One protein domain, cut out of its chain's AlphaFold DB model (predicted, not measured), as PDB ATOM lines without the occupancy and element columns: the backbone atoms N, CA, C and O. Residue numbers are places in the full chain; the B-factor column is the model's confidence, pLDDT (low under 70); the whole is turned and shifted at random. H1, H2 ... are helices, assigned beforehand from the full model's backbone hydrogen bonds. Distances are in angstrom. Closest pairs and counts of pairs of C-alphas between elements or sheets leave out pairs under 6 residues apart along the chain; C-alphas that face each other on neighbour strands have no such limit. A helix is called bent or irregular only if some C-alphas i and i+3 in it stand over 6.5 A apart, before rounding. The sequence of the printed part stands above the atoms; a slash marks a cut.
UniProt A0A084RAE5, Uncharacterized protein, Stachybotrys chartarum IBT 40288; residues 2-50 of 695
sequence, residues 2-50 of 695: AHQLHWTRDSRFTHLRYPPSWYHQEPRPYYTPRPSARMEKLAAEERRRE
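AT A GLANCE: This is residues 2 to 50 of the 695 residues of an uncharacterized protein of Stachybotrys chartarum IBT 40288 (UniProt A0A084RAE5). The chain makes a long, loose loop that runs out through the short helices H1 and H2, folds back at one end in residues 24 to 30, and returns through an extended stretch to the longer helix H3. Residues 45 to 50, of which 45 to 49 belong to H3, stick out at the other end. The printed part has 49 residues with three named helices, in the order H1, H2, H3, and no named strand. Its class is all helix, although under half of the residues, 24 of 49, are in named elements. The whole is loose, with a radius of gyration of the C-alphas of 13.0 A, and a rod in outline, spanning 40 by 17 by 17 A.

IN THESE COORDINATES: Residues 2 to 10 come before H1, residues 11 to 16, which begins at C-alpha 11 at (181.354, 110.402, 143.867) and is 9.8 A long. H1 is irregular: C-alphas 12 and 15 are 7.3 A apart. H2, residues 21 to 25, is 8.8 A long and neither bent nor irregular, but only just: C-alphas 22 and 25 are 6.4 A apart. H3, residues 37 to 49, is 18.5 A long and ends at C-alpha 49 at (197.437, 112.983, 140.312).

HOW THE PARTS SIT: H1 and H2 are joined by a tight link of 4 residues, yet they are apart. H2 and H3 are apart too, and so are H1 and H3. In H3 every O i to N i+4 pair is within hydrogen-bond range. H1 has 0 of 2 such pairs within range and 2 of 3 O i to N i+3 pairs; H2 has 0 of 1 and 0 of 2.

THE WHOLE: The two C-alphas farthest apart, those of Gln 25 and Arg 49, are 40.2 A apart. The printed part has no cut, and the link from H2 to H3, 11 residues, is long. Residues 24 to 30 stand free, as do residues 45 to 50. The mean pLDDT of the printed part is 74.6; it is under 70 at residues 2 to 8, 19, 23 to 24 and 26 to 32.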
ATOM      1  N   ALA A   2     186.130 123.291 128.596       38.88
ATOM      2  CA  ALA A   2     186.334 122.044 129.336       38.88
ATOM      3  C   ALA A   2     185.347 122.042 130.512       38.88
ATOM      4  O   ALA A   2     185.379 122.968 131.327       38.88
ATOM      5  N   HIS A   3     184.447 121.059 130.589       46.12
ATOM      6  CA  HIS A   3     183.523 120.955 131.714       46.12
ATOM      7  C   HIS A   3     184.295 120.481 132.944       46.12
ATOM      8  O   HIS A   3     184.351 119.293 133.249       46.12
ATOM      9  N   GLN A   4     184.901 121.442 133.652       57.00
ATOM     10  CA  GLN A   4     185.464 121.267 134.986       57.00
ATOM     11  C   GLN A   4     184.434 120.500 135.815       57.00
ATOM     12  O   GLN A   4     183.388 121.061 136.139       57.00
ATOM     13  N   LEU A   5     184.704 119.209 136.063       58.72
ATOM     14  CA  LEU A   5     183.728 118.261 136.605       58.72
ATOM     15  C   LEU A   5     183.074 118.870 137.840       58.72
ATOM     16  O   LEU A   5     183.702 118.954 138.898       58.72
ATOM     17  N   HIS A   6     181.837 119.352 137.667       65.31
ATOM     18  CA  HIS A   6     181.136 120.070 138.720       65.31
ATOM     19  C   HIS A   6     181.103 119.142 139.929       65.31
ATOM     20  O   HIS A   6     180.782 117.964 139.779       65.31
ATOM     21  N   TRP A   7     181.469 119.639 141.108       68.19
ATOM     22  CA  TRP A   7     181.621 118.828 142.324       68.19
ATOM     23  C   TRP A   7     180.381 117.947 142.596       68.19
ATOM     24  O   TRP A   7     180.501 116.838 143.104       68.19
ATOM     25  N   THR A   8     179.200 118.377 142.141       65.06
ATOM     26  CA  THR A   8     177.931 117.632 142.163       65.06
ATOM     27  C   THR A   8     177.866 116.422 141.197       65.06
ATOM     28  O   THR A   8     176.813 115.800 141.075       65.06
ATOM     29  N   ARG A   9     178.956 116.073 140.500       72.31
ATOM     30  CA  ARG A   9     179.158 114.824 139.735       72.31
ATOM     31  C   ARG A   9     180.172 113.883 140.404       72.31
ATOM     32  O   ARG A   9     180.021 112.675 140.258       72.31
ATOM     33  N   ASP A  10     181.117 114.405 141.188       72.56
ATOM     34  CA  ASP A  10     182.143 113.642 141.918       72.56
ATOM     35  C   ASP A  10     181.517 112.701 142.966       72.56
ATOM     36  O   ASP A  10     180.679 113.127 143.772       72.56
ATOM     37  N   SER A  11     181.895 111.421 142.958       76.88
ATOM     38  CA  SER A  11     181.354 110.402 143.867       76.88
ATOM     39  C   SER A  11     181.670 110.705 145.336       76.88
ATOM     40  O   SER A  11     180.822 110.474 146.200       76.88
ATOM     41  N   ARG A  12     182.827 111.316 145.624       71.81
ATOM     42  CA  ARG A  12     183.259 111.681 146.985       71.81
ATOM     43  C   ARG A  12     182.341 112.735 147.602       71.81
ATOM     44  O   ARG A  12     182.085 112.700 148.801       71.81
ATOM     45  N   PHE A  13     181.773 113.621 146.782       78.94
ATOM     46  CA  PHE A  13     180.825 114.657 147.204       78.94
ATOM     47  C   PHE A  13     179.349 114.233 147.110       78.94
ATOM     48  O   PHE A  13     178.467 115.084 147.175       78.94
ATOM     49  N   THR A  14     179.028 112.939 146.994       78.19
ATOM     50  CA  THR A  14     177.633 112.446 147.103       78.19
ATOM     51  C   THR A  14     176.983 112.811 148.441       78.19
ATOM     52  O   THR A  14     175.837 113.257 148.458       78.19
ATOM     53  N   HIS A  15     177.741 112.753 149.540       71.12
ATOM     54  CA  HIS A  15     177.312 113.210 150.870       71.12
ATOM     55  C   HIS A  15     177.057 114.733 150.970       71.12
ATOM     56  O   HIS A  15     176.486 115.189 151.958       71.12
ATOM     57  N   LEU A  16     177.464 115.519 149.959       72.56
ATOM     58  CA  LEU A  16     177.142 116.950 149.827       72.56
ATOM     59  C   LEU A  16     175.892 117.220 148.965       72.56
ATOM     60  O   LEU A  16     175.531 118.376 148.754       72.56
ATOM     61  N   ARG A  17     175.252 116.173 148.423       75.06
ATOM     62  CA  ARG A  17     174.016 116.266 147.618       75.06
ATOM     63  C   ARG A  17     172.785 115.833 148.406       75.06
ATOM     64  O   ARG A  17     171.710 116.387 148.210       75.06
ATOM     65  N   TYR A  18     172.960 114.843 149.277       77.06
ATOM     66  CA  TYR A  18     171.918 114.305 150.138       77.06
ATOM     67  C   TYR A  18     172.157 114.797 151.572       77.06
ATOM     68  O   TYR A  18     172.970 114.195 152.280       77.06
ATOM     69  N   PRO A  19     171.506 115.891 152.016       69.81
ATOM     70  CA  PRO A  19     171.504 116.227 153.432       69.81
ATOM     71  C   PRO A  19     170.892 115.047 154.211       69.81
ATOM     72  O   PRO A  19     169.914 114.455 153.748       69.81
ATOM     73  N   PRO A  20     171.464 114.655 155.362       75.75
ATOM     74  CA  PRO A  20     170.958 113.518 156.121       75.75
ATOM     75  C   PRO A  20     169.535 113.801 156.620       75.75
ATOM     76  O   PRO A  20     169.197 114.942 156.918       75.75
ATOM     77  N   SER A  21     168.699 112.768 156.748       76.56
ATOM     78  CA  SER A  21     167.248 112.915 156.969       76.56
ATOM     79  C   SER A  21     166.848 113.705 158.227       76.56
ATOM     80  O   SER A  21     165.778 114.311 158.252       76.56
ATOM     81  N   TRP A  22     167.705 113.766 159.250       75.00
ATOM     82  CA  TRP A  22     167.493 114.605 160.436       75.00
ATOM     83  C   TRP A  22     167.601 116.117 160.154       75.00
ATOM     84  O   TRP A  22     167.080 116.922 160.921       75.00
ATOM     85  N   TYR A  23     168.225 116.519 159.043       69.06
ATOM     86  CA  TYR A  23     168.441 117.922 158.674       69.06
ATOM     87  C   TYR A  23     167.142 118.669 158.309       69.06
ATOM     88  O   TYR A  23     167.117 119.894 158.285       69.06
ATOM     89  N   HIS A  24     166.037 117.955 158.068       62.75
ATOM     90  CA  HIS A  24     164.743 118.557 157.725       62.75
ATOM     91  C   HIS A  24     164.029 119.275 158.889       62.75
ATOM     92  O   HIS A  24     162.987 119.884 158.655       62.75
ATOM     93  N   GLN A  25     164.536 119.206 160.127       70.50
ATOM     94  CA  GLN A  25     163.832 119.739 161.304       70.50
ATOM     95  C   GLN A  25     164.106 121.221 161.623       70.50
ATOM     96  O   GLN A  25     163.291 121.832 162.312       70.50
ATOM     97  N   GLU A  26     165.188 121.830 161.118       62.56
ATOM     98  CA  GLU A  26     165.466 123.260 161.340       62.56
ATOM     99  C   GLU A  26     165.331 124.099 160.054       62.56
ATOM    100  O   GLU A  26     166.017 123.831 159.066       62.56
ATOM    101  N   PRO A  27     164.532 125.186 160.047       66.69
ATOM    102  CA  PRO A  27     164.313 126.029 158.866       66.69
ATOM    103  C   PRO A  27     165.467 127.022 158.598       66.69
ATOM    104  O   PRO A  27     165.235 128.144 158.145       66.69
ATOM    105  N   ARG A  28     166.720 126.656 158.906       65.19
ATOM    106  CA  ARG A  28     167.906 127.513 158.729       65.19
ATOM    107  C   ARG A  28     168.970 126.825 157.865       65.19
ATOM    108  O   ARG A  28     169.538 125.826 158.302       65.19
ATOM    109  N   PRO A  29     169.310 127.369 156.679       60.66
ATOM    110  CA  PRO A  29     170.283 126.766 155.768       60.66
ATOM    111  C   PRO A  29     171.729 127.019 156.230       60.66
ATOM    112  O   PRO A  29     172.473 127.789 155.629       60.66
ATOM    113  N   TYR A  30     172.141 126.347 157.307       64.12
ATOM    114  CA  TYR A  30     173.547 126.273 157.729       64.12
ATOM    115  C   TYR A  30     174.388 125.345 156.833       64.12
ATOM    116  O   TYR A  30     175.616 125.400 156.855       64.12
ATOM    117  N   TYR A  31     173.738 124.509 156.021       62.97
ATOM    118  CA  TYR A  31     174.380 123.666 155.020       62.97
ATOM    119  C   TYR A  31     174.778 124.507 153.802       62.97
ATOM    120  O   TYR A  31     173.940 124.854 152.972       62.97
ATOM    121  N   THR A  32     176.065 124.836 153.669       66.44
ATOM    122  CA  THR A  32     176.584 125.464 152.447       66.44
ATOM    123  C   THR A  32     176.514 124.457 151.291       66.44
ATOM    124  O   THR A  32     177.235 123.459 151.343       66.44
ATOM    125  N   PRO A  33     175.729 124.688 150.218       70.31
ATOM    126  CA  PRO A  33     175.531 123.726 149.126       70.31
ATOM    127  C   PRO A  33     176.701 123.729 148.121       70.31
ATOM    128  O   PRO A  33     176.510 123.625 146.912       70.31
ATOM    129  N   ARG A  34     177.925 123.926 148.616       77.50
ATOM    130  CA  ARG A  34     179.191 123.840 147.887       77.50
ATOM    131  C   ARG A  34     180.226 123.201 148.817       77.50
ATOM    132  O   ARG A  34     180.201 123.497 150.015       77.50
ATOM    133  N   PRO A  35     181.152 122.370 148.308       80.81
ATOM    134  CA  PRO A  35     182.297 121.928 149.094       80.81
ATOM    135  C   PRO A  35     183.071 123.148 149.602       80.81
ATOM    136  O   PRO A  35     183.166 124.171 148.921       80.81
ATOM    137  N   SER A  36     183.653 123.046 150.797       86.69
ATOM    138  CA  SER A  36     184.545 124.099 151.282       86.69
ATOM    139  C   SER A  36     185.736 124.244 150.329       86.69
ATOM    140  O   SER A  36     186.224 123.250 149.789       86.69
ATOM    141  N   ALA A  37     186.263 125.461 150.165       85.19
ATOM    142  CA  ALA A  37     187.403 125.714 149.273       85.19
ATOM    143  C   ALA A  37     188.634 124.834 149.597       85.19
ATOM    144  O   ALA A  37     189.447 124.544 148.725       85.19
ATOM    145  N   ARG A  38     188.753 124.350 150.845       86.00
ATOM    146  CA  ARG A  38     189.755 123.352 151.252       86.00
ATOM    147  C   ARG A  38     189.479 121.965 150.657       86.00
ATOM    148  O   ARG A  38     190.418 121.339 150.179       86.00
ATOM    149  N   MET A  39     188.233 121.488 150.682       84.75
ATOM    150  CA  MET A  39     187.855 120.212 150.058       84.75
ATOM    151  C   MET A  39     187.929 120.282 148.533       84.75
ATOM    152  O   MET A  39     188.448 119.360 147.917       84.75
ATOM    153  N   GLU A  40     187.478 121.381 147.924       87.06
ATOM    154  CA  GLU A  40     187.593 121.581 146.475       87.06
ATOM    155  C   GLU A  40     189.061 121.609 146.027       87.06
ATOM    156  O   GLU A  40     189.421 120.928 145.066       87.06
ATOM    157  N   LYS A  41     189.930 122.313 146.770       89.25
ATOM    158  CA  LYS A  41     191.378 122.307 146.532       89.25
ATOM    159  C   LYS A  41     191.972 120.901 146.637       89.25
ATOM    160  O   LYS A  41     192.699 120.507 145.731       89.25
ATOM    161  N   LEU A  42     191.659 120.142 147.691       89.94
ATOM    162  CA  LEU A  42     192.159 118.769 147.851       89.94
ATOM    163  C   LEU A  42     191.672 117.858 146.716       89.94
ATOM    164  O   LEU A  42     192.490 117.228 146.060       89.94
ATOM    165  N   ALA A  43     190.377 117.876 146.390       87.62
ATOM    166  CA  ALA A  43     189.821 117.090 145.289       87.62
ATOM    167  C   ALA A  43     190.351 117.519 143.904       87.62
ATOM    168  O   ALA A  43     190.319 116.726 142.964       87.62
ATOM    169  N   ALA A  44     190.815 118.763 143.741       87.00
ATOM    170  CA  ALA A  44     191.509 119.232 142.539       87.00
ATOM    171  C   ALA A  44     192.994 118.828 142.511       87.00
ATOM    172  O   ALA A  44     193.511 118.509 141.442       87.00
ATOM    173  N   GLU A  45     193.679 118.813 143.657       90.00
ATOM    174  CA  GLU A  45     195.042 118.284 143.785       90.00
ATOM    175  C   GLU A  45     195.079 116.769 143.557       90.00
ATOM    176  O   GLU A  45     195.958 116.301 142.846       90.00
ATOM    177  N   GLU A  46     194.105 116.023 144.081       90.38
ATOM    178  CA  GLU A  46     193.953 114.572 143.908       90.38
ATOM    179  C   GLU A  46     193.644 114.218 142.446       90.38
ATOM    180  O   GLU A  46     194.399 113.469 141.835       90.38
ATOM    181  N   ARG A  47     192.660 114.887 141.816       88.75
ATOM    182  CA  ARG A  47     192.396 114.722 140.372       88.75
ATOM    183  C   ARG A  47     193.604 115.036 139.499       88.75
ATOM    184  O   ARG A  47     193.760 114.433 138.446       88.75
ATOM    185  N   ARG A  48     194.472 115.976 139.891       90.12
ATOM    186  CA  ARG A  48     195.725 116.255 139.161       90.12
ATOM    187  C   ARG A  48     196.732 115.105 139.244       90.12
ATOM    188  O   ARG A  48     197.604 115.048 138.380       90.12
ATOM    189  N   ARG A  49     196.617 114.201 140.221       93.69
ATOM    190  CA  ARG A  49     197.437 112.983 140.312       93.69
ATOM    191  C   ARG A  49     196.858 111.800 139.542       93.69
ATOM    192  O   ARG A  49     197.590 110.868 139.246       93.69
ATOM    193  N   GLU A  50     195.580 111.827 139.201       94.06
ATOM    194  CA  GLU A  50     194.952 110.816 138.350       94.06
ATOM    195  C   GLU A  50     195.275 111.088 136.868       94.06
ATOM    196  O   GLU A  50     195.581 112.221 136.491       94.06
TER     197      GLU A  50